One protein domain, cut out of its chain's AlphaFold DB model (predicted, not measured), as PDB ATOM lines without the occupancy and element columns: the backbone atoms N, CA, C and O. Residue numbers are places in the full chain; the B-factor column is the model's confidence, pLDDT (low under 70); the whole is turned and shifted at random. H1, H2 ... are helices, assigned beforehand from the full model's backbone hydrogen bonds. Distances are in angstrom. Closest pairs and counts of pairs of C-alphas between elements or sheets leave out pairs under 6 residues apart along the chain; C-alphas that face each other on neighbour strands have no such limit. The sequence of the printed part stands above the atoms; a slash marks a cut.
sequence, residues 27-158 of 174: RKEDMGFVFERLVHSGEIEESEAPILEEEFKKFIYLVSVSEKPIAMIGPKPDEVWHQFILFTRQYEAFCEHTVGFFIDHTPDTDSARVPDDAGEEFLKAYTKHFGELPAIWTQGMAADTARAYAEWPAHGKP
ATOM      1  N   ARG A  27      27.073 -49.187  33.426       91.88
ATOM      2  CA  ARG A  27      25.918 -49.660  32.642       91.88
ATOM      3  C   ARG A  27      25.488 -51.087  32.984       91.88
ATOM      4  O   ARG A  27      24.315 -51.401  32.829       91.88
ATOM      5  N   LYS A  28      26.420 -51.939  33.419       94.06
ATOM      6  CA  LYS A  28      26.167 -53.344  33.778       94.06
ATOM      7  C   LYS A  28      25.844 -53.546  35.253       94.06
ATOM      8  O   LYS A  28      25.426 -54.642  35.609       94.06
ATOM      9  N   GLU A  29      26.077 -52.536  36.087       95.62
ATOM     10  CA  GLU A  29      25.785 -52.613  37.513       95.62
ATOM     11  C   GLU A  29      24.286 -52.812  37.724       95.62
ATOM     12  O   GLU A  29      23.484 -52.026  37.213       95.62
ATOM     13  N   ASP A  30      23.912 -53.840  38.479       94.19
ATOM     14  CA  ASP A  30      22.528 -54.064  38.880       94.19
ATOM     15  C   ASP A  30      22.263 -53.330  40.196       94.19
ATOM     16  O   ASP A  30      22.812 -53.678  41.240       94.19
ATOM     17  N   MET A  31      21.422 -52.301  40.130       96.06
ATOM     18  CA  MET A  31      21.016 -51.498  41.281       96.06
ATOM     19  C   MET A  31      19.555 -51.736  41.681       96.06
ATOM     20  O   MET A  31      19.020 -50.987  42.499       96.06
ATOM     21  N   GLY A  32      18.896 -52.769  41.140       97.06
ATOM     22  CA  GLY A  32      17.455 -52.978  41.301       97.06
ATOM     23  C   GLY A  32      16.992 -52.995  42.761       97.06
ATOM     24  O   GLY A  32      15.951 -52.435  43.085       97.06
ATOM     25  N   PHE A  33      17.814 -53.529  43.669       97.94
ATOM     26  CA  PHE A  33      17.524 -53.573  45.108       97.94
ATOM     27  C   PHE A  33      17.445 -52.184  45.772       97.94
ATOM     28  O   PHE A  33      16.734 -52.018  46.765       97.94
ATOM     29  N   VAL A  34      18.156 -51.179  45.247       98.31
ATOM     30  CA  VAL A  34      18.074 -49.789  45.728       98.31
ATOM     31  C   VAL A  34      16.713 -49.212  45.362       98.31
ATOM     32  O   VAL A  34      15.998 -48.700  46.225       98.31
ATOM     33  N   PHE A  35      16.331 -49.351  44.092       98.31
ATOM     34  CA  PHE A  35      15.086 -48.806  43.560       98.31
ATOM     35  C   PHE A  35      13.854 -49.532  44.099       98.31
ATOM     36  O   PHE A  35      12.890 -48.869  44.467       98.31
ATOM     37  N   GLU A  36      13.907 -50.857  44.260       98.12
ATOM     38  CA  GLU A  36      12.862 -51.629  44.943       98.12
ATOM     39  C   GLU A  36      12.582 -51.045  46.332       98.12
ATOM     40  O   GLU A  36      11.430 -50.818  46.709       98.12
ATOM     41  N   ARG A  37      13.642 -50.737  47.087       98.25
ATOM     42  CA  ARG A  37      13.512 -50.220  48.447       98.25
ATOM     43  C   ARG A  37      12.957 -48.796  48.499       98.25
ATOM     44  O   ARG A  37      12.175 -48.533  49.414       98.25
ATOM     45  N   LEU A  38      13.351 -47.924  47.566       97.94
ATOM     46  CA  LEU A  38      12.875 -46.535  47.467       97.94
ATOM     47  C   LEU A  38      11.413 -46.455  47.025       97.94
ATOM     48  O   LEU A  38      10.633 -45.714  47.624       97.94
ATOM     49  N   VAL A  39      11.034 -47.254  46.022       98.25
ATOM     50  CA  VAL A  39       9.645 -47.360  45.556       98.25
ATOM     51  C   VAL A  39       8.764 -47.906  46.677       98.25
ATOM     52  O   VAL A  39       7.700 -47.358  46.949       98.25
ATOM     53  N   HIS A  40       9.217 -48.936  47.401       97.75
ATOM     54  CA  HIS A  40       8.443 -49.508  48.503       97.75
ATOM     55  C   HIS A  40       8.215 -48.527  49.667       97.75
ATOM     56  O   HIS A  40       7.161 -48.578  50.299       97.75
ATOM     57  N   SER A  41       9.170 -47.638  49.969       96.75
ATOM     58  CA  SER A  41       8.963 -46.586  50.978       96.75
ATOM     59  C   SER A  41       8.180 -45.375  50.476       96.75
ATOM     60  O   SER A  41       7.779 -44.562  51.303       96.75
ATOM     61  N   GLY A  42       7.938 -45.256  49.168       96.12
ATOM     62  CA  GLY A  42       7.271 -44.097  48.574       96.12
ATOM     63  C   GLY A  42       8.156 -42.852  48.469       96.12
ATOM     64  O   GLY A  42       7.630 -41.751  48.345       96.12
ATOM     65  N   GLU A  43       9.482 -43.014  48.524       94.12
ATOM     66  CA  GLU A  43      10.430 -41.899  48.342       94.12
ATOM     67  C   GLU A  43      10.527 -41.487  46.865       94.12
ATOM     68  O   GLU A  43      10.771 -40.325  46.534       94.12
ATOM     69  N   ILE A  44      10.307 -42.447  45.960       95.75
ATOM     70  CA  ILE A  44      10.248 -42.231  44.511       95.75
ATOM     71  C   ILE A  44       9.057 -42.975  43.911       95.75
ATOM     72  O   ILE A  44       8.612 -43.995  44.441       95.75
ATOM     73  N   GLU A  45       8.592 -42.499  42.760       96.69
ATOM     74  CA  GLU A  45       7.594 -43.210  41.963       96.69
ATOM     75  C   GLU A  45       8.253 -44.327  41.139       96.69
ATOM     76  O   GLU A  45       9.383 -44.189  40.664       96.69
ATOM     77  N   GLU A  46       7.533 -45.425  40.884       97.25
ATOM     78  CA  GLU A  46       8.043 -46.544  40.070       97.25
ATOM     79  C   GLU A  46       8.472 -46.093  38.661       97.25
ATOM     80  O   GLU A  46       9.466 -46.565  38.114       97.25
ATOM     81  N   SER A  47       7.760 -45.118  38.089       97.38
ATOM     82  CA  SER A  47       8.067 -44.549  36.774       97.38
ATOM     83  C   SER A  47       9.360 -43.723  36.739       97.38
ATOM     84  O   SER A  47       9.915 -43.516  35.660       97.38
ATOM     85  N   GLU A  48       9.855 -43.263  37.891       97.25
ATOM     86  CA  GLU A  48      11.080 -42.465  37.998       97.25
ATOM     87  C   GLU A  48      12.330 -43.336  38.129       97.25
ATOM     88  O   GLU A  48      13.413 -42.892  37.748       97.25
ATOM     89  N   ALA A  49      12.191 -44.572  38.620       97.81
ATOM     90  CA  ALA A  49      13.299 -45.491  38.872       97.81
ATOM     91  C   ALA A  49      14.288 -45.638  37.694       97.81
ATOM     92  O   ALA A  49      15.476 -45.405  37.915       97.81
ATOM     93  N   PRO A  50      13.867 -45.931  36.443       97.69
ATOM     94  CA  PRO A  50      14.820 -46.090  35.341       97.69
ATOM     95  C   PRO A  50      15.569 -44.791  35.003       97.69
ATOM     96  O   PRO A  50      16.741 -44.833  34.633       97.69
ATOM     97  N   ILE A  51      14.912 -43.636  35.154       97.88
ATOM     98  CA  ILE A  51      15.526 -42.326  34.906       97.88
ATOM     99  C   ILE A  51      16.552 -42.035  36.005       97.88
ATOM    100  O   ILE A  51      17.682 -41.652  35.718       97.88
ATOM    101  N   LEU A  52      16.180 -42.248  37.267       98.00
ATOM    102  CA  LEU A  52      17.055 -42.015  38.412       98.00
ATOM    103  C   LEU A  52      18.268 -42.944  38.428       98.00
ATOM    104  O   LEU A  52      19.358 -42.501  38.778       98.00
ATOM    105  N   GLU A  53      18.111 -44.202  38.016       98.19
ATOM    106  CA  GLU A  53      19.233 -45.127  37.867       98.19
ATOM    107  C   GLU A  53      20.236 -44.634  36.826       98.19
ATOM    108  O   GLU A  53      21.444 -44.598  37.089       98.19
ATOM    109  N   GLU A  54      19.748 -44.213  35.658       97.50
ATOM    110  CA  GLU A  54      20.601 -43.668  34.609       97.50
ATOM    111  C   GLU A  54      21.331 -42.402  35.083       97.50
ATOM    112  O   GLU A  54      22.550 -42.289  34.929       97.50
ATOM    113  N   GLU A  55      20.612 -41.466  35.702       97.81
ATOM    114  CA  GLU A  55      21.174 -40.196  36.163       97.81
ATOM    115  C   GLU A  55      22.154 -40.357  37.327       97.81
ATOM    116  O   GLU A  55      23.212 -39.719  37.336       97.81
ATOM    117  N   PHE A  56      21.881 -41.265  38.263       97.12
ATOM    118  CA  PHE A  56      22.824 -41.594  39.326       97.12
ATOM    119  C   PHE A  56      24.110 -42.213  38.759       97.12
ATOM    120  O   PHE A  56      25.215 -41.795  39.111       97.12
ATOM    121  N   LYS A  57      24.009 -43.141  37.800       96.81
ATOM    122  CA  LYS A  57      25.186 -43.715  37.121       96.81
ATOM    123  C   LYS A  57      25.985 -42.652  36.360       96.81
ATOM    124  O   LYS A  57      27.218 -42.671  36.407       96.81
ATOM    125  N   LYS A  58      25.321 -41.695  35.701       96.69
ATOM    126  CA  LYS A  58      25.985 -40.537  35.072       96.69
ATOM    127  C   LYS A  58      26.745 -39.705  36.101       96.69
ATOM    128  O   LYS A  58      27.902 -39.372  35.857       96.69
ATOM    129  N   PHE A  59      26.151 -39.427  37.258       95.62
ATOM    130  CA  PHE A  59      26.831 -38.727  38.349       95.62
ATOM    131  C   PHE A  59      28.089 -39.463  38.818       95.62
ATOM    132  O   PHE A  59      29.162 -38.860  38.863       95.62
ATOM    133  N   ILE A  60      28.002 -40.773  39.069       95.38
ATOM    134  CA  ILE A  60      29.169 -41.573  39.471       95.38
ATOM    135  C   ILE A  60      30.258 -41.561  38.394       95.38
ATOM    136  O   ILE A  60      31.447 -41.464  38.709       95.38
ATOM    137  N   TYR A  61      29.884 -41.602  37.113       95.25
ATOM    138  CA  TYR A  61      30.846 -41.435  36.028       95.25
ATOM    139  C   TYR A  61      31.566 -40.081  36.112       95.25
ATOM    140  O   TYR A  61      32.795 -40.055  36.050       95.25
ATOM    141  N   LEU A  62      30.837 -38.970  36.293       94.25
ATOM    142  CA  LEU A  62      31.438 -37.633  36.402       94.25
ATOM    143  C   LEU A  62      32.406 -37.558  37.579       94.25
ATOM    144  O   LEU A  62      33.537 -37.108  37.418       94.25
ATOM    145  N   VAL A  63      31.994 -38.068  38.733       92.12
ATOM    146  CA  VAL A  63      32.838 -38.211  39.922       92.12
ATOM    147  C   VAL A  63      34.113 -39.020  39.630       92.12
ATOM    148  O   VAL A  63      35.201 -38.673  40.090       92.12
ATOM    149  N   SER A  64      34.011 -40.066  38.808       90.56
ATOM    150  CA  SER A  64      35.136 -40.940  38.455       90.56
ATOM    151  C   SER A  64      36.175 -40.277  37.557       90.56
ATOM    152  O   SER A  64      37.368 -40.564  37.681       90.56
ATOM    153  N   VAL A  65      35.744 -39.398  36.650       89.88
ATOM    154  CA  VAL A  65      36.616 -38.796  35.626       89.88
ATOM    155  C   VAL A  65      37.024 -37.356  35.931       89.88
ATOM    156  O   VAL A  65      37.892 -36.818  35.245       89.88
ATOM    157  N   SER A  66      36.423 -36.727  36.940       89.12
ATOM    158  CA  SER A  66      36.689 -35.326  37.271       89.12
ATOM    159  C   SER A  66      37.914 -35.178  38.169       89.12
ATOM    160  O   SER A  66      38.144 -35.951  39.098       89.12
ATOM    161  N   GLU A  67      38.719 -34.152  37.889       87.19
ATOM    162  CA  GLU A  67      39.855 -33.757  38.735       87.19
ATOM    163  C   GLU A  67      39.412 -32.872  39.904       87.19
ATOM    164  O   GLU A  67      40.058 -32.845  40.950       87.19
ATOM    165  N   LYS A  68      38.301 -32.153  39.720       87.81
ATOM    166  CA  LYS A  68      37.685 -31.297  40.728       87.81
ATOM    167  C   LYS A  68      36.532 -32.012  41.442       87.81
ATOM    168  O   LYS A  68      35.920 -32.902  40.849       87.81
ATOM    169  N   PRO A  69      36.203 -31.597  42.678       86.25
ATOM    170  CA  PRO A  69      35.007 -32.052  43.383       86.25
ATOM    171  C   PRO A  69      33.728 -31.804  42.576       86.25
ATOM    172  O   PRO A  69      33.541 -30.730  42.006       86.25
ATOM    173  N   ILE A  70      32.846 -32.803  42.566       89.31
ATOM    174  CA  ILE A  70      31.537 -32.770  41.906       89.31
ATOM    175  C   ILE A  70      30.469 -32.864  42.995       89.31
ATOM    176  O   ILE A  70      30.499 -33.791  43.810       89.31
ATOM    177  N   ALA A  71      29.553 -31.895  43.031       88.44
ATOM    178  CA  ALA A  71      28.452 -31.884  43.992       88.44
ATOM    179  C   ALA A  71      27.246 -32.675  43.477       88.44
ATOM    180  O   ALA A  71      26.884 -32.584  42.304       88.44
ATOM    181  N   MET A  72      26.598 -33.403  44.383       91.12
ATOM    182  CA  MET A  72      25.237 -33.885  44.218       91.12
ATOM    183  C   MET A  72      24.291 -32.695  44.378       91.12
ATOM    184  O   MET A  72      24.171 -32.120  45.460       91.12
ATOM    185  N   ILE A  73      23.662 -32.287  43.276       89.25
ATOM    186  CA  ILE A  73      22.796 -31.101  43.263       89.25
ATOM    187  C   ILE A  73      21.319 -31.449  43.465       89.25
ATOM    188  O   ILE A  73      20.557 -30.588  43.886       89.25
ATOM    189  N   GLY A  74      20.899 -32.671  43.128       89.94
ATOM    190  CA  GLY A  74      19.492 -33.030  42.975       89.94
ATOM    191  C   GLY A  74      18.954 -33.830  44.157       89.94
ATOM    192  O   GLY A  74      19.543 -34.864  44.456       89.94
ATOM    193  N   PRO A  75      17.812 -33.445  44.766       90.25
ATOM    194  CA  PRO A  75      17.237 -34.175  45.899       90.25
ATOM    195  C   PRO A  75      16.971 -35.652  45.596       90.25
ATOM    196  O   PRO A  75      17.343 -36.522  46.371       90.25
ATOM    197  N   LYS A  76      16.369 -35.963  44.440       93.12
ATOM    198  CA  LYS A  76      16.027 -37.353  44.105       93.12
ATOM    199  C   LYS A  76      17.253 -38.236  43.827       93.12
ATOM    200  O   LYS A  76      17.315 -39.326  44.387       93.12
ATOM    201  N   PRO A  77      18.240 -37.815  43.008       94.38
ATOM    202  CA  PRO A  77      19.494 -38.561  42.889       94.38
ATOM    203  C   PRO A  77      20.271 -38.702  44.211       94.38
ATOM    204  O   PRO A  77      20.961 -39.705  44.392       94.38
ATOM    205  N   ASP A  78      20.150 -37.743  45.135       93.06
ATOM    206  CA  ASP A  78      20.756 -37.823  46.472       93.06
ATOM    207  C   ASP A  78      20.113 -38.929  47.325       93.06
ATOM    208  O   ASP A  78      20.824 -39.744  47.908       93.06
ATOM    209  N   GLU A  79      18.782 -39.065  47.302       93.75
ATOM    210  CA  GLU A  79      18.079 -40.185  47.956       93.75
ATOM    211  C   GLU A  79      18.521 -41.556  47.424       93.75
ATOM    212  O   GLU A  79      18.695 -42.508  48.191       93.75
ATOM    213  N   VAL A  80      18.781 -41.666  46.115       96.56
ATOM    214  CA  VAL A  80      19.359 -42.888  45.528       96.56
ATOM    215  C   VAL A  80      20.726 -43.184  46.131       96.56
ATOM    216  O   VAL A  80      21.003 -44.331  46.494       96.56
ATOM    217  N   TRP A  81      21.576 -42.166  46.267       95.50
ATOM    218  CA  TRP A  81      22.908 -42.344  46.830       95.50
ATOM    219  C   TRP A  81      22.850 -42.738  48.307       95.50
ATOM    220  O   TRP A  81      23.462 -43.739  48.694       95.50
ATOM    221  N   HIS A  82      22.064 -42.020  49.112       94.19
ATOM    222  CA  HIS A  82      21.822 -42.342  50.517       94.19
ATOM    223  C   HIS A  82      21.355 -43.784  50.683       94.19
ATOM    224  O   HIS A  82      21.936 -44.548  51.461       94.19
ATOM    225  N   GLN A  83      20.345 -44.189  49.912       97.06
ATOM    226  CA  GLN A  83      19.812 -45.535  50.005       97.06
ATOM    227  C   GLN A  83      20.833 -46.586  49.565       97.06
ATOM    228  O   GLN A  83      20.900 -47.655  50.175       97.06
ATOM    229  N   PHE A  84      21.661 -46.299  48.557       97.69
ATOM    230  CA  PHE A  84      22.702 -47.225  48.126       97.69
ATOM    231  C   PHE A  84      23.780 -47.424  49.201       97.69
ATOM    232  O   PHE A  84      24.147 -48.564  49.481       97.69
ATOM    233  N   ILE A  85      24.210 -46.358  49.885       96.12
ATOM    234  CA  ILE A  85      25.179 -46.435  50.996       96.12
ATOM    235  C   ILE A  85      24.684 -47.375  52.107       96.12
ATOM    236  O   ILE A  85      25.479 -48.107  52.703       96.12
ATOM    237  N   LEU A  86      23.372 -47.411  52.373       96.81
ATOM    238  CA  LEU A  86      22.787 -48.303  53.381       96.81
ATOM    239  C   LEU A  86      22.897 -49.791  53.010       96.81
ATOM    240  O   LEU A  86      22.960 -50.643  53.901       96.81
ATOM    241  N   PHE A  87      23.019 -50.125  51.724       97.88
ATOM    242  CA  PHE A  87      23.413 -51.458  51.262       97.88
ATOM    243  C   PHE A  87      24.938 -51.611  51.304       97.88
ATOM    244  O   PHE A  87      25.592 -51.869  50.298       97.88
ATOM    245  N   THR A  88      25.503 -51.446  52.502       97.25
ATOM    246  CA  THR A  88      26.945 -51.256  52.750       97.25
ATOM    247  C   THR A  88      27.865 -52.238  52.017       97.25
ATOM    248  O   THR A  88      28.844 -51.807  51.419       97.25
ATOM    249  N   ARG A  89      27.540 -53.539  51.998       97.88
ATOM    250  CA  ARG A  89      28.341 -54.561  51.294       97.88
ATOM    251  C   ARG A  89      28.325 -54.376  49.778       97.88
ATOM    252  O   ARG A  89      29.352 -54.529  49.126       97.88
ATOM    253  N   GLN A  90      27.158 -54.080  49.215       98.25
ATOM    254  CA  GLN A  90      26.990 -53.829  47.789       98.25
ATOM    255  C   GLN A  90      27.648 -52.508  47.394       98.25
ATOM    256  O   GLN A  90      28.294 -52.443  46.357       98.25
ATOM    257  N   TYR A  91      27.528 -51.481  48.235       97.44
ATOM    258  CA  TYR A  91      28.146 -50.183  47.998       97.44
ATOM    259  C   TYR A  91      29.677 -50.251  48.011       97.44
ATOM    260  O   TYR A  91      30.328 -49.700  47.125       97.44
ATOM    261  N   GLU A  92      30.258 -50.975  48.971       96.19
ATOM    262  CA  GLU A  92      31.698 -51.240  49.030       96.19
ATOM    263  C   GLU A  92      32.171 -51.999  47.780       96.19
ATOM    264  O   GLU A  92      33.070 -51.532  47.081       96.19
ATOM    265  N   ALA A  93      31.496 -53.098  47.421       96.50
ATOM    266  CA  ALA A  93      31.826 -53.879  46.227       96.50
ATOM    267  C   ALA A  93      31.701 -53.061  44.927       96.50
ATOM    268  O   ALA A  93      32.557 -53.156  44.047       96.50
ATOM    269  N   PHE A  94      30.669 -52.226  44.809       96.50
ATOM    270  CA  PHE A  94      30.484 -51.300  43.691       96.50
ATOM    271  C   PHE A  94      31.645 -50.309  43.577       96.50
ATOM    272  O   PHE A  94      32.227 -50.129  42.503       96.50
ATOM    273  N   CYS A  95      32.016 -49.684  44.693       94.44
ATOM    274  CA  CYS A  95      33.131 -48.751  44.732       94.44
ATOM    275  C   CYS A  95      34.441 -49.421  44.297       94.44
ATOM    276  O   CYS A  95      35.169 -48.886  43.465       94.44
ATOM    277  N   GLU A  96      34.736 -50.618  44.800       92.44
ATOM    278  CA  GLU A  96      35.981 -51.320  44.485       92.44
ATOM    279  C   GLU A  96      36.020 -51.877  43.057       92.44
ATOM    280  O   GLU A  96      37.027 -51.744  42.363       92.44
ATOM    281  N   HIS A  97      34.940 -52.515  42.601       92.19
ATOM    282  CA  HIS A  97      34.949 -53.292  41.360       92.19
ATOM    283  C   HIS A  97      34.441 -52.511  40.146       92.19
ATOM    284  O   HIS A  97      34.930 -52.713  39.029       92.19
ATOM    285  N   THR A  98      33.489 -51.602  40.347       93.12
ATOM    286  CA  THR A  98      32.880 -50.828  39.260       93.12
ATOM    287  C   THR A  98      33.591 -49.492  39.085       93.12
ATOM    288  O   THR A  98      34.001 -49.155  37.967       93.12
ATOM    289  N   VAL A  99      33.845 -48.775  40.177       92.00
ATOM    290  CA  VAL A  99      34.508 -47.463  40.133       92.00
ATOM    291  C   VAL A  99      36.035 -47.604  40.179       92.00
ATOM    292  O   VAL A  99      36.728 -47.029  39.338       92.00
ATOM    293  N   GLY A 100      36.551 -48.427  41.092       90.88
ATOM    294  CA  GLY A 100      37.981 -48.628  41.352       90.88
ATOM    295  C   GLY A 100      38.510 -47.899  42.593       90.88
ATOM    296  O   GLY A 100      39.709 -47.954  42.858       90.88
ATOM    297  N   PHE A 101      37.649 -47.201  43.338       90.12
ATOM    298  CA  PHE A 101      37.971 -46.540  44.603       90.12
ATOM    299  C   PHE A 101      36.692 -46.260  45.402       90.12
ATOM    300  O   PHE A 101      35.602 -46.163  44.836       90.12
ATOM    301  N   PHE A 102      36.833 -46.090  46.719       92.12
ATOM    302  CA  PHE A 102      35.723 -45.718  47.596       92.12
ATOM    303  C   PHE A 102      35.265 -44.276  47.352       92.12
ATOM    304  O   PHE A 102      36.076 -43.349  47.362       92.12
ATOM    305  N   ILE A 103      33.965 -44.093  47.122       91.00
ATOM    306  CA  ILE A 103      33.344 -42.782  46.917       91.00
ATOM    307  C   ILE A 103      32.848 -42.279  48.275       91.00
ATOM    308  O   ILE A 103      31.855 -42.761  48.809       91.00
ATOM    309  N   ASP A 104      33.545 -41.296  48.846       86.50
ATOM    310  CA  ASP A 104      33.125 -40.669  50.099       86.50
ATOM    311  C   ASP A 104      31.864 -39.818  49.892       86.50
ATOM    312  O   ASP A 104      31.828 -38.911  49.054       86.50
ATOM    313  N   HIS A 105      30.860 -40.056  50.729       85.50
ATOM    314  CA  HIS A 105      29.690 -39.201  50.847       85.50
ATOM    315  C   HIS A 105      29.938 -38.131  51.916       85.50
ATOM    316  O   HIS A 105      30.005 -38.446  53.107       85.50
ATOM    317  N   THR A 106      30.107 -36.872  51.501       83.56
ATOM    318  CA  THR A 106      30.404 -35.750  52.412       83.56
ATOM    319  C   THR A 106      29.245 -34.757  52.457       83.56
ATOM    320  O   THR A 106      29.136 -33.953  51.531       83.56
ATOM    321  N   PRO A 107      28.422 -34.760  53.523       80.25
ATOM    322  CA  PRO A 107      27.366 -33.770  53.711       80.25
ATOM    323  C   PRO A 107      27.913 -32.361  53.915       80.25
ATOM    324  O   PRO A 107      28.840 -32.166  54.706       80.25
ATOM    325  N   ASP A 108      27.295 -31.378  53.261       78.44
ATOM    326  CA  ASP A 108      27.592 -29.961  53.458       78.44
ATOM    327  C   ASP A 108      27.096 -29.519  54.833       78.44
ATOM    328  O   ASP A 108      25.900 -29.404  55.113       78.44
ATOM    329  N   THR A 109      28.057 -29.281  55.711       80.44
ATOM    330  CA  THR A 109      27.843 -28.809  57.074       80.44
ATOM    331  C   THR A 109      28.787 -27.650  57.349       80.44
ATOM    332  O   THR A 109      29.768 -27.430  56.637       80.44
ATOM    333  N   ASP A 110      28.557 -26.913  58.434       79.06
ATOM    334  CA  ASP A 110      29.479 -25.839  58.812       79.06
ATOM    335  C   ASP A 110      30.888 -26.363  59.158       79.06
ATOM    336  O   ASP A 110      31.859 -25.617  59.034       79.06
ATOM    337  N   SER A 111      31.019 -27.640  59.543       80.19
ATOM    338  CA  SER A 111      32.303 -28.289  59.848       80.19
ATOM    339  C   SER A 111      32.940 -29.034  58.670       80.19
ATOM    340  O   SER A 111      34.140 -29.288  58.699       80.19
ATOM    341  N   ALA A 112      32.161 -29.396  57.652       75.50
ATOM    342  CA  ALA A 112      32.630 -30.059  56.441       75.50
ATOM    343  C   ALA A 112      31.925 -29.416  55.245       75.50
ATOM    344  O   ALA A 112      30.820 -29.806  54.879       75.50
ATOM    345  N   ARG A 113      32.554 -28.378  54.693       77.00
ATOM    346  CA  ARG A 113      31.997 -27.600  53.586       77.00
ATOM    347  C   ARG A 113      32.276 -28.279  52.257       77.00
ATOM    348  O   ARG A 113      33.427 -28.600  51.952       77.00
ATOM    349  N   VAL A 114      31.238 -28.396  51.441       78.88
ATOM    350  CA  VAL A 114      31.403 -28.666  50.012       78.88
ATOM    351  C   VAL A 114      31.983 -27.408  49.339       78.88
ATOM    352  O   VAL A 114      31.573 -26.299  49.690       78.88
ATOM    353  N   PRO A 115      32.943 -27.525  48.399       84.44
ATOM    354  CA  PRO A 115      33.463 -26.366  47.678       84.44
ATOM    355  C   PRO A 115      32.360 -25.588  46.955       84.44
ATOM    356  O   PRO A 115      31.529 -26.174  46.262       84.44
ATOM    357  N   ASP A 116      32.392 -24.258  47.063       82.00
ATOM    358  CA  ASP A 116      31.342 -23.389  46.522       82.00
ATOM    359  C   ASP A 116      31.148 -23.534  45.002       82.00
ATOM    360  O   ASP A 116      30.115 -23.121  44.477       82.00
ATOM    361  N   ASP A 117      32.156 -23.996  44.258       85.81
ATOM    362  CA  ASP A 117      32.112 -24.198  42.806       85.81
ATOM    363  C   ASP A 117      31.711 -25.622  42.388       85.81
ATOM    364  O   ASP A 117      31.424 -25.833  41.214       85.81
ATOM    365  N   ALA A 118      31.590 -26.584  43.309       86.75
ATOM    366  CA  ALA A 118      31.358 -27.994  42.976       86.75
ATOM    367  C   ALA A 118      30.035 -28.257  42.221       86.75
ATOM    368  O   ALA A 118      29.971 -29.159  41.384       86.75
ATOM    369  N   GLY A 119      28.987 -27.460  42.468       88.06
ATOM    370  CA  GLY A 119      27.735 -27.518  41.698       88.06
ATOM    371  C   GLY A 119      27.879 -26.973  40.272       88.06
ATOM    372  O   GLY A 119      27.309 -27.511  39.325       88.06
ATOM    373  N   GLU A 120      28.706 -25.943  40.086       89.12
ATOM    374  CA  GLU A 120      29.040 -25.422  38.757       89.12
ATOM    375  C   GLU A 120      29.937 -26.404  37.991       89.12
ATOM    376  O   GLU A 120      29.763 -26.599  36.788       89.12
ATOM    377  N   GLU A 121      30.873 -27.059  38.681       90.88
ATOM    378  CA  GLU A 121      31.702 -28.121  38.108       90.88
ATOM    379  C   GLU A 121      30.862 -29.341  37.707       90.88
ATOM    380  O   GLU A 121      31.074 -29.876  36.617       90.88
ATOM    381  N   PHE A 122      29.847 -29.717  38.499       92.25
ATOM    382  CA  PHE A 122      28.852 -30.715  38.094       92.25
ATOM    383  C   PHE A 122      28.165 -30.315  36.783       92.25
ATOM    384  O   PHE A 122      28.188 -31.093  35.834       92.25
ATOM    385  N   LEU A 123      27.608 -29.102  36.693       93.44
ATOM    386  CA  LEU A 123      26.891 -28.645  35.496       93.44
ATOM    387  C   LEU A 123      27.789 -28.626  34.255       93.44
ATOM    388  O   LEU A 123      27.420 -29.164  33.214       93.44
ATOM    389  N   LYS A 124      29.008 -28.087  34.375       93.88
ATOM    390  CA  LYS A 124      30.001 -28.093  33.289       93.88
ATOM    391  C   LYS A 124      30.318 -29.510  32.824       93.88
ATOM    392  O   LYS A 124      30.350 -29.769  31.619       93.88
ATOM    393  N   ALA A 125      30.581 -30.416  33.765       94.62
ATOM    394  CA  ALA A 125      30.939 -31.792  33.459       94.62
ATOM    395  C   ALA A 125      29.750 -32.540  32.836       94.62
ATOM    396  O   ALA A 125      29.905 -33.179  31.795       94.62
ATOM    397  N   TYR A 126      28.550 -32.384  33.393       95.88
ATOM    398  CA  TYR A 126      27.330 -32.981  32.865       95.88
ATOM    399  C   TYR A 126      27.060 -32.504  31.435       95.88
ATOM    400  O   TYR A 126      26.952 -33.327  30.528       95.88
ATOM    401  N   THR A 127      27.056 -31.189  31.188       95.50
ATOM    402  CA  THR A 127      26.831 -30.637  29.844       95.50
ATOM    403  C   THR A 127      27.868 -31.116  28.838       95.50
ATOM    404  O   THR A 127      27.520 -31.468  27.712       95.50
ATOM    405  N   LYS A 128      29.138 -31.196  29.241       95.56
ATOM    406  CA  LYS A 128      30.218 -31.694  28.382       95.56
ATOM    407  C   LYS A 128      30.034 -33.162  27.982       95.56
ATOM    408  O   LYS A 128      30.382 -33.518  26.858       95.56
ATOM    409  N   HIS A 129      29.559 -34.011  28.893       95.12
ATOM    410  CA  HIS A 129      29.514 -35.463  28.688       95.12
ATOM    411  C   HIS A 129      28.154 -35.987  28.207       95.12
ATOM    412  O   HIS A 129      28.118 -36.969  27.467       95.12
ATOM    413  N   PHE A 130      27.056 -35.343  28.603       95.69
ATOM    414  CA  PHE A 130      25.692 -35.846  28.413       95.69
ATOM    415  C   PHE A 130      24.727 -34.824  27.797       95.69
ATOM    416  O   PHE A 130      23.680 -35.222  27.292       95.69
ATOM    417  N   GLY A 131      25.085 -33.536  27.762       95.19
ATOM    418  CA  GLY A 131      24.268 -32.487  27.153       95.19
ATOM    419  C   GLY A 131      23.273 -31.851  28.127       95.19
ATOM    420  O   GLY A 131      23.666 -31.306  29.157       95.19
ATOM    421  N   GLU A 132      21.993 -31.835  27.767       93.88
ATOM    422  CA  GLU A 132      20.952 -31.158  28.548       93.88
ATOM    423  C   GLU A 132      20.666 -31.889  29.866       93.88
ATOM    424  O   GLU A 132      20.597 -33.117  29.891       93.88
ATOM    425  N   LEU A 133      20.499 -31.130  30.954       94.44
ATOM    426  CA  LEU A 133      20.211 -31.663  32.284       94.44
ATOM    427  C   LEU A 133      18.725 -32.062  32.391       94.44
ATOM    428  O   LEU A 133      17.861 -31.189  32.293       94.44
ATOM    429  N   PRO A 134      18.386 -33.342  32.633       96.31
ATOM    430  CA  PRO A 134      16.993 -33.761  32.750       96.31
ATOM    431  C   PRO A 134      16.293 -33.176  33.983       96.31
ATOM    432  O   PRO A 134      16.899 -33.009  35.041       96.31
ATOM    433  N   ALA A 135      14.978 -32.954  33.881       95.12
ATOM    434  CA  ALA A 135      14.176 -32.314  34.931       95.12
ATOM    435  C   ALA A 135      14.247 -33.012  36.306       95.12
ATOM    436  O   ALA A 135      14.127 -32.337  37.331       95.12
ATOM    437  N   ILE A 136      14.502 -34.328  36.334       95.38
ATOM    438  CA  ILE A 136      14.636 -35.130  37.563       95.38
ATOM    439  C   ILE A 136      15.685 -34.556  38.532       95.38
ATOM    440  O   ILE A 136      15.509 -34.637  39.744       95.38
ATOM    441  N   TRP A 137      16.729 -33.895  38.012       94.12
ATOM    442  CA  TRP A 137      17.772 -33.246  38.809       94.12
ATOM    443  C   TRP A 137      17.281 -32.049  39.615       94.12
ATOM    444  O   TRP A 137      17.900 -31.691  40.611       94.12
ATOM    445  N   THR A 138      16.184 -31.420  39.196       92.75
ATOM    446  CA  THR A 138      15.634 -30.217  39.843       92.75
ATOM    447  C   THR A 138      14.344 -30.484  40.613       92.75
ATOM    448  O   THR A 138      13.826 -29.606  41.306       92.75
ATOM    449  N   GLN A 139      13.815 -31.705  40.530       91.25
ATOM    450  CA  GLN A 139      12.588 -32.083  41.211       91.25
ATOM    451  C   GLN A 139      12.804 -32.126  42.730       91.25
ATOM    452  O   GLN A 139      13.767 -32.707  43.222       91.25
ATOM    453  N   GLY A 140      11.893 -31.495  43.475       87.88
ATOM    454  CA  GLY A 140      11.987 -31.361  44.934       87.88
ATOM    455  C   GLY A 140      12.785 -30.142  45.413       87.88
ATOM    456  O   GLY A 140      12.809 -29.868  46.609       87.88
ATOM    457  N   MET A 141      13.397 -29.369  44.510       88.25
ATOM    458  CA  MET A 141      14.033 -28.096  44.863       88.25
ATOM    459  C   MET A 141      13.008 -26.972  45.072       88.25
ATOM    460  O   MET A 141      11.908 -26.984  44.516       88.25
ATOM    461  N   ALA A 142      13.413 -25.927  45.802       87.62
ATOM    462  CA  ALA A 142      12.718 -24.641  45.768       87.62
ATOM    463  C   ALA A 142      12.712 -24.072  44.335       87.62
ATOM    464  O   ALA A 142      13.681 -24.233  43.594       87.62
ATOM    465  N   ALA A 143      11.625 -23.405  43.938       87.94
ATOM    466  CA  ALA A 143      11.391 -23.014  42.543       87.94
ATOM    467  C   ALA A 143      12.478 -22.091  41.956       87.94
ATOM    468  O   ALA A 143      12.837 -22.211  40.785       87.94
ATOM    469  N   ASP A 144      13.014 -21.174  42.758       86.94
ATOM    470  CA  ASP A 144      14.109 -20.286  42.367       86.94
ATOM    471  C   ASP A 144      15.423 -21.049  42.140       86.94
ATOM    472  O   ASP A 144      16.125 -20.791  41.162       86.94
ATOM    473  N   THR A 145      15.703 -22.027  43.001       85.75
ATOM    474  CA  THR A 145      16.859 -22.923  42.913       85.75
ATOM    475  C   THR A 145      16.744 -23.835  41.694       85.75
ATOM    476  O   THR A 145      17.671 -23.891  40.889       85.75
ATOM    477  N   ALA A 146      15.584 -24.473  41.501       89.62
ATOM    478  CA  ALA A 146      15.291 -25.308  40.338       89.62
ATOM    479  C   ALA A 146      15.536 -24.544  39.032       89.62
ATOM    480  O   ALA A 146      16.234 -25.031  38.145       89.62
ATOM    481  N   ARG A 147      15.022 -23.309  38.939       89.31
ATOM    482  CA  ARG A 147      15.207 -22.449  37.766       89.31
ATOM    483  C   ARG A 147      16.675 -22.096  37.530       89.31
ATOM    484  O   ARG A 147      17.133 -22.155  36.395       89.31
ATOM    485  N   ALA A 148      17.412 -21.737  38.582       88.56
ATOM    486  CA  ALA A 148      18.829 -21.395  38.459       88.56
ATOM    487  C   ALA A 148      19.661 -22.559  37.895       88.56
ATOM    488  O   ALA A 148      20.587 -22.325  37.120       88.56
ATOM    489  N   TYR A 149      19.306 -23.794  38.255       88.94
ATOM    490  CA  TYR A 149      19.944 -25.009  37.753       88.94
ATOM    491  C   TYR A 149      19.504 -25.393  36.338       88.94
ATOM    492  O   TYR A 149      20.354 -25.642  35.487       88.94
ATOM    493  N   ALA A 150      18.196 -25.411  36.072       88.44
ATOM    494  CA  ALA A 150      17.648 -25.805  34.775       88.44
ATOM    495  C   ALA A 150      18.048 -24.849  33.640       88.44
ATOM    496  O   ALA A 150      18.226 -25.273  32.503       88.44
ATOM    497  N   GLU A 151      18.203 -23.558  33.942       89.31
ATOM    498  CA  GLU A 151      18.491 -22.517  32.949       89.31
ATOM    499  C   GLU A 151      19.972 -22.079  32.952       89.31
ATOM    500  O   GLU A 151      20.327 -21.044  32.385       89.31
ATOM    501  N   TRP A 152      20.869 -22.837  33.592       88.69
ATOM    502  CA  TRP A 152      22.304 -22.542  33.566       88.69
ATOM    503  C   TRP A 152      22.873 -22.645  32.132       88.69
ATOM    504  O   TRP A 152      22.523 -23.579  31.410       88.69
ATOM    505  N   PRO A 153      23.760 -21.727  31.680       88.12
ATOM    506  CA  PRO A 153      24.449 -20.665  32.429       88.12
ATOM    507  C   PRO A 153      23.763 -19.287  32.411       88.12
ATOM    508  O   PRO A 153      24.390 -18.299  32.797       88.12
ATOM    509  N   ALA A 154      22.504 -19.176  31.967       85.81
ATOM    510  CA  ALA A 154      21.854 -17.886  31.708       85.81
ATOM    511  C   ALA A 154      21.763 -16.968  32.943       85.81
ATOM    512  O   ALA A 154      21.829 -15.748  32.804       85.81
ATOM    513  N   HIS A 155      21.670 -17.543  34.147       76.62
ATOM    514  CA  HIS A 155      21.564 -16.807  35.419       76.62
ATOM    515  C   HIS A 155      22.873 -16.741  36.214       76.62
ATOM    516  O   HIS A 155      22.876 -16.332  37.374       76.62
ATOM    517  N   GLY A 156      23.996 -17.123  35.603       78.88
ATOM    518  CA  GLY A 156      25.291 -17.171  36.274       78.88
ATOM    519  C   GLY A 156      25.413 -18.342  37.253       78.88
ATOM    520  O   GLY A 156      24.856 -19.418  37.033       78.88
ATOM    521  N   LYS A 157      26.210 -18.156  38.311       72.88
ATOM    522  CA  LYS A 157      26.518 -19.217  39.277       72.88
ATOM    523  C   LYS A 157      25.259 -19.603  40.079       72.88
ATOM    524  O   LYS A 157      24.672 -18.711  40.698       72.88
ATOM    525  N   PRO A 158      24.859 -20.890  40.114       76.00
ATOM    526  CA  PRO A 158      23.709 -21.320  40.904       76.00
ATOM    527  C   PRO A 158      23.960 -21.136  42.420       76.00
ATOM    528  O   PRO A 158      25.119 -21.090  42.851       76.00
TER     529      PRO A 158
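Overview. This is residues 27 to 158 of the 174 residues of an uncharacterized protein of Mycobacterium sp. KBS0706 (UniProt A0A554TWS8). Two helices, H2 and H3, cross nearly at right angles in the middle of the domain; H1 packs on H3, H4 turns off the end of H3 at a corner, and H5 packs across H2. Along the longest axis H1 and H4 lie at one end and H6, which touches no other helix, at the other, with long links before and after H5. The printed part has 132 residues, with six named helices in the order H1 to H6 and no named strand; the class is all helix. It is compact, with a radius of gyration of the C-alphas of 14.6 A, and rounded, with spans of 40 by 32 by 31 A.

Along the chain. H1, residues 32 to 41, begins with C-alpha 32 at (17.455, -52.978, 41.301) and is 14.4 A long from first to last C-alpha. H2, residues 49 to 65, is the longest helix, at 24.5 A, and starts with C-alpha 49 at (13.299, -45.491, 38.872). H3, residues 75 to 86, measures 16.9 A, and H4, residues 88 to 99, 15.2 A. H5, residues 118 to 130, spans 17.5 A. H6, residues 143 to 150, spans 10.4 A and ends with C-alpha 150 at (17.648, -25.805, 34.775).

Arrangement. H2 and H3 are the hubs, touching three helices each. They touch each other about perpendicular, at 78 degrees, through residues 52 to 56 of H2 and 76 to 81 of H3; the closest C-alphas, of Phe 56 and Pro 77, are 5.7 A apart. H1 touches residues 80 to 84 of H3 at a steep tilt of 67 degrees, opposite ways, with the C-alphas of Val 34 and Phe 84 closest at 5.8 A. H1 and H2 only just touch, with 3 pairs of C-alphas within 8 A, the closest being Phe 35 and Ala 49 at 6.0 A. H3 and H4 touch only at the corner by their tight link, and only just, with 3 pairs; the C-alphas of Ile 85 and Tyr 91 come closest, at 5.6 A. H2 and H4 are close but not clearly touching. Residues 58 to 62 of H2 touch residues 122 to 126 of H5 about perpendicular, at 74 degrees; the closest C-alphas, of Leu 62 and Ala 125, are 6.6 A apart. H6 and H5 are apart, but only just, at 8.2 A. In H1, H2, H3, H5 and H6 every O i to N i+4 pair is within hydrogen-bond range; in H4, 7 of 8 are.

Size, cuts and confidence. The two C-alphas farthest apart, of Arg 89 and Ala 154, are 42.1 A apart. The printed part has no cut. The links from H4 to H5, residues 100 to 117, and from H5 to H6, residues 131 to 142, are long; the C-alphas of the first lie 11 to 22 A from the mean of all C-alphas. The mean pLDDT of the printed part is 91.8, and no printed residue is under 70.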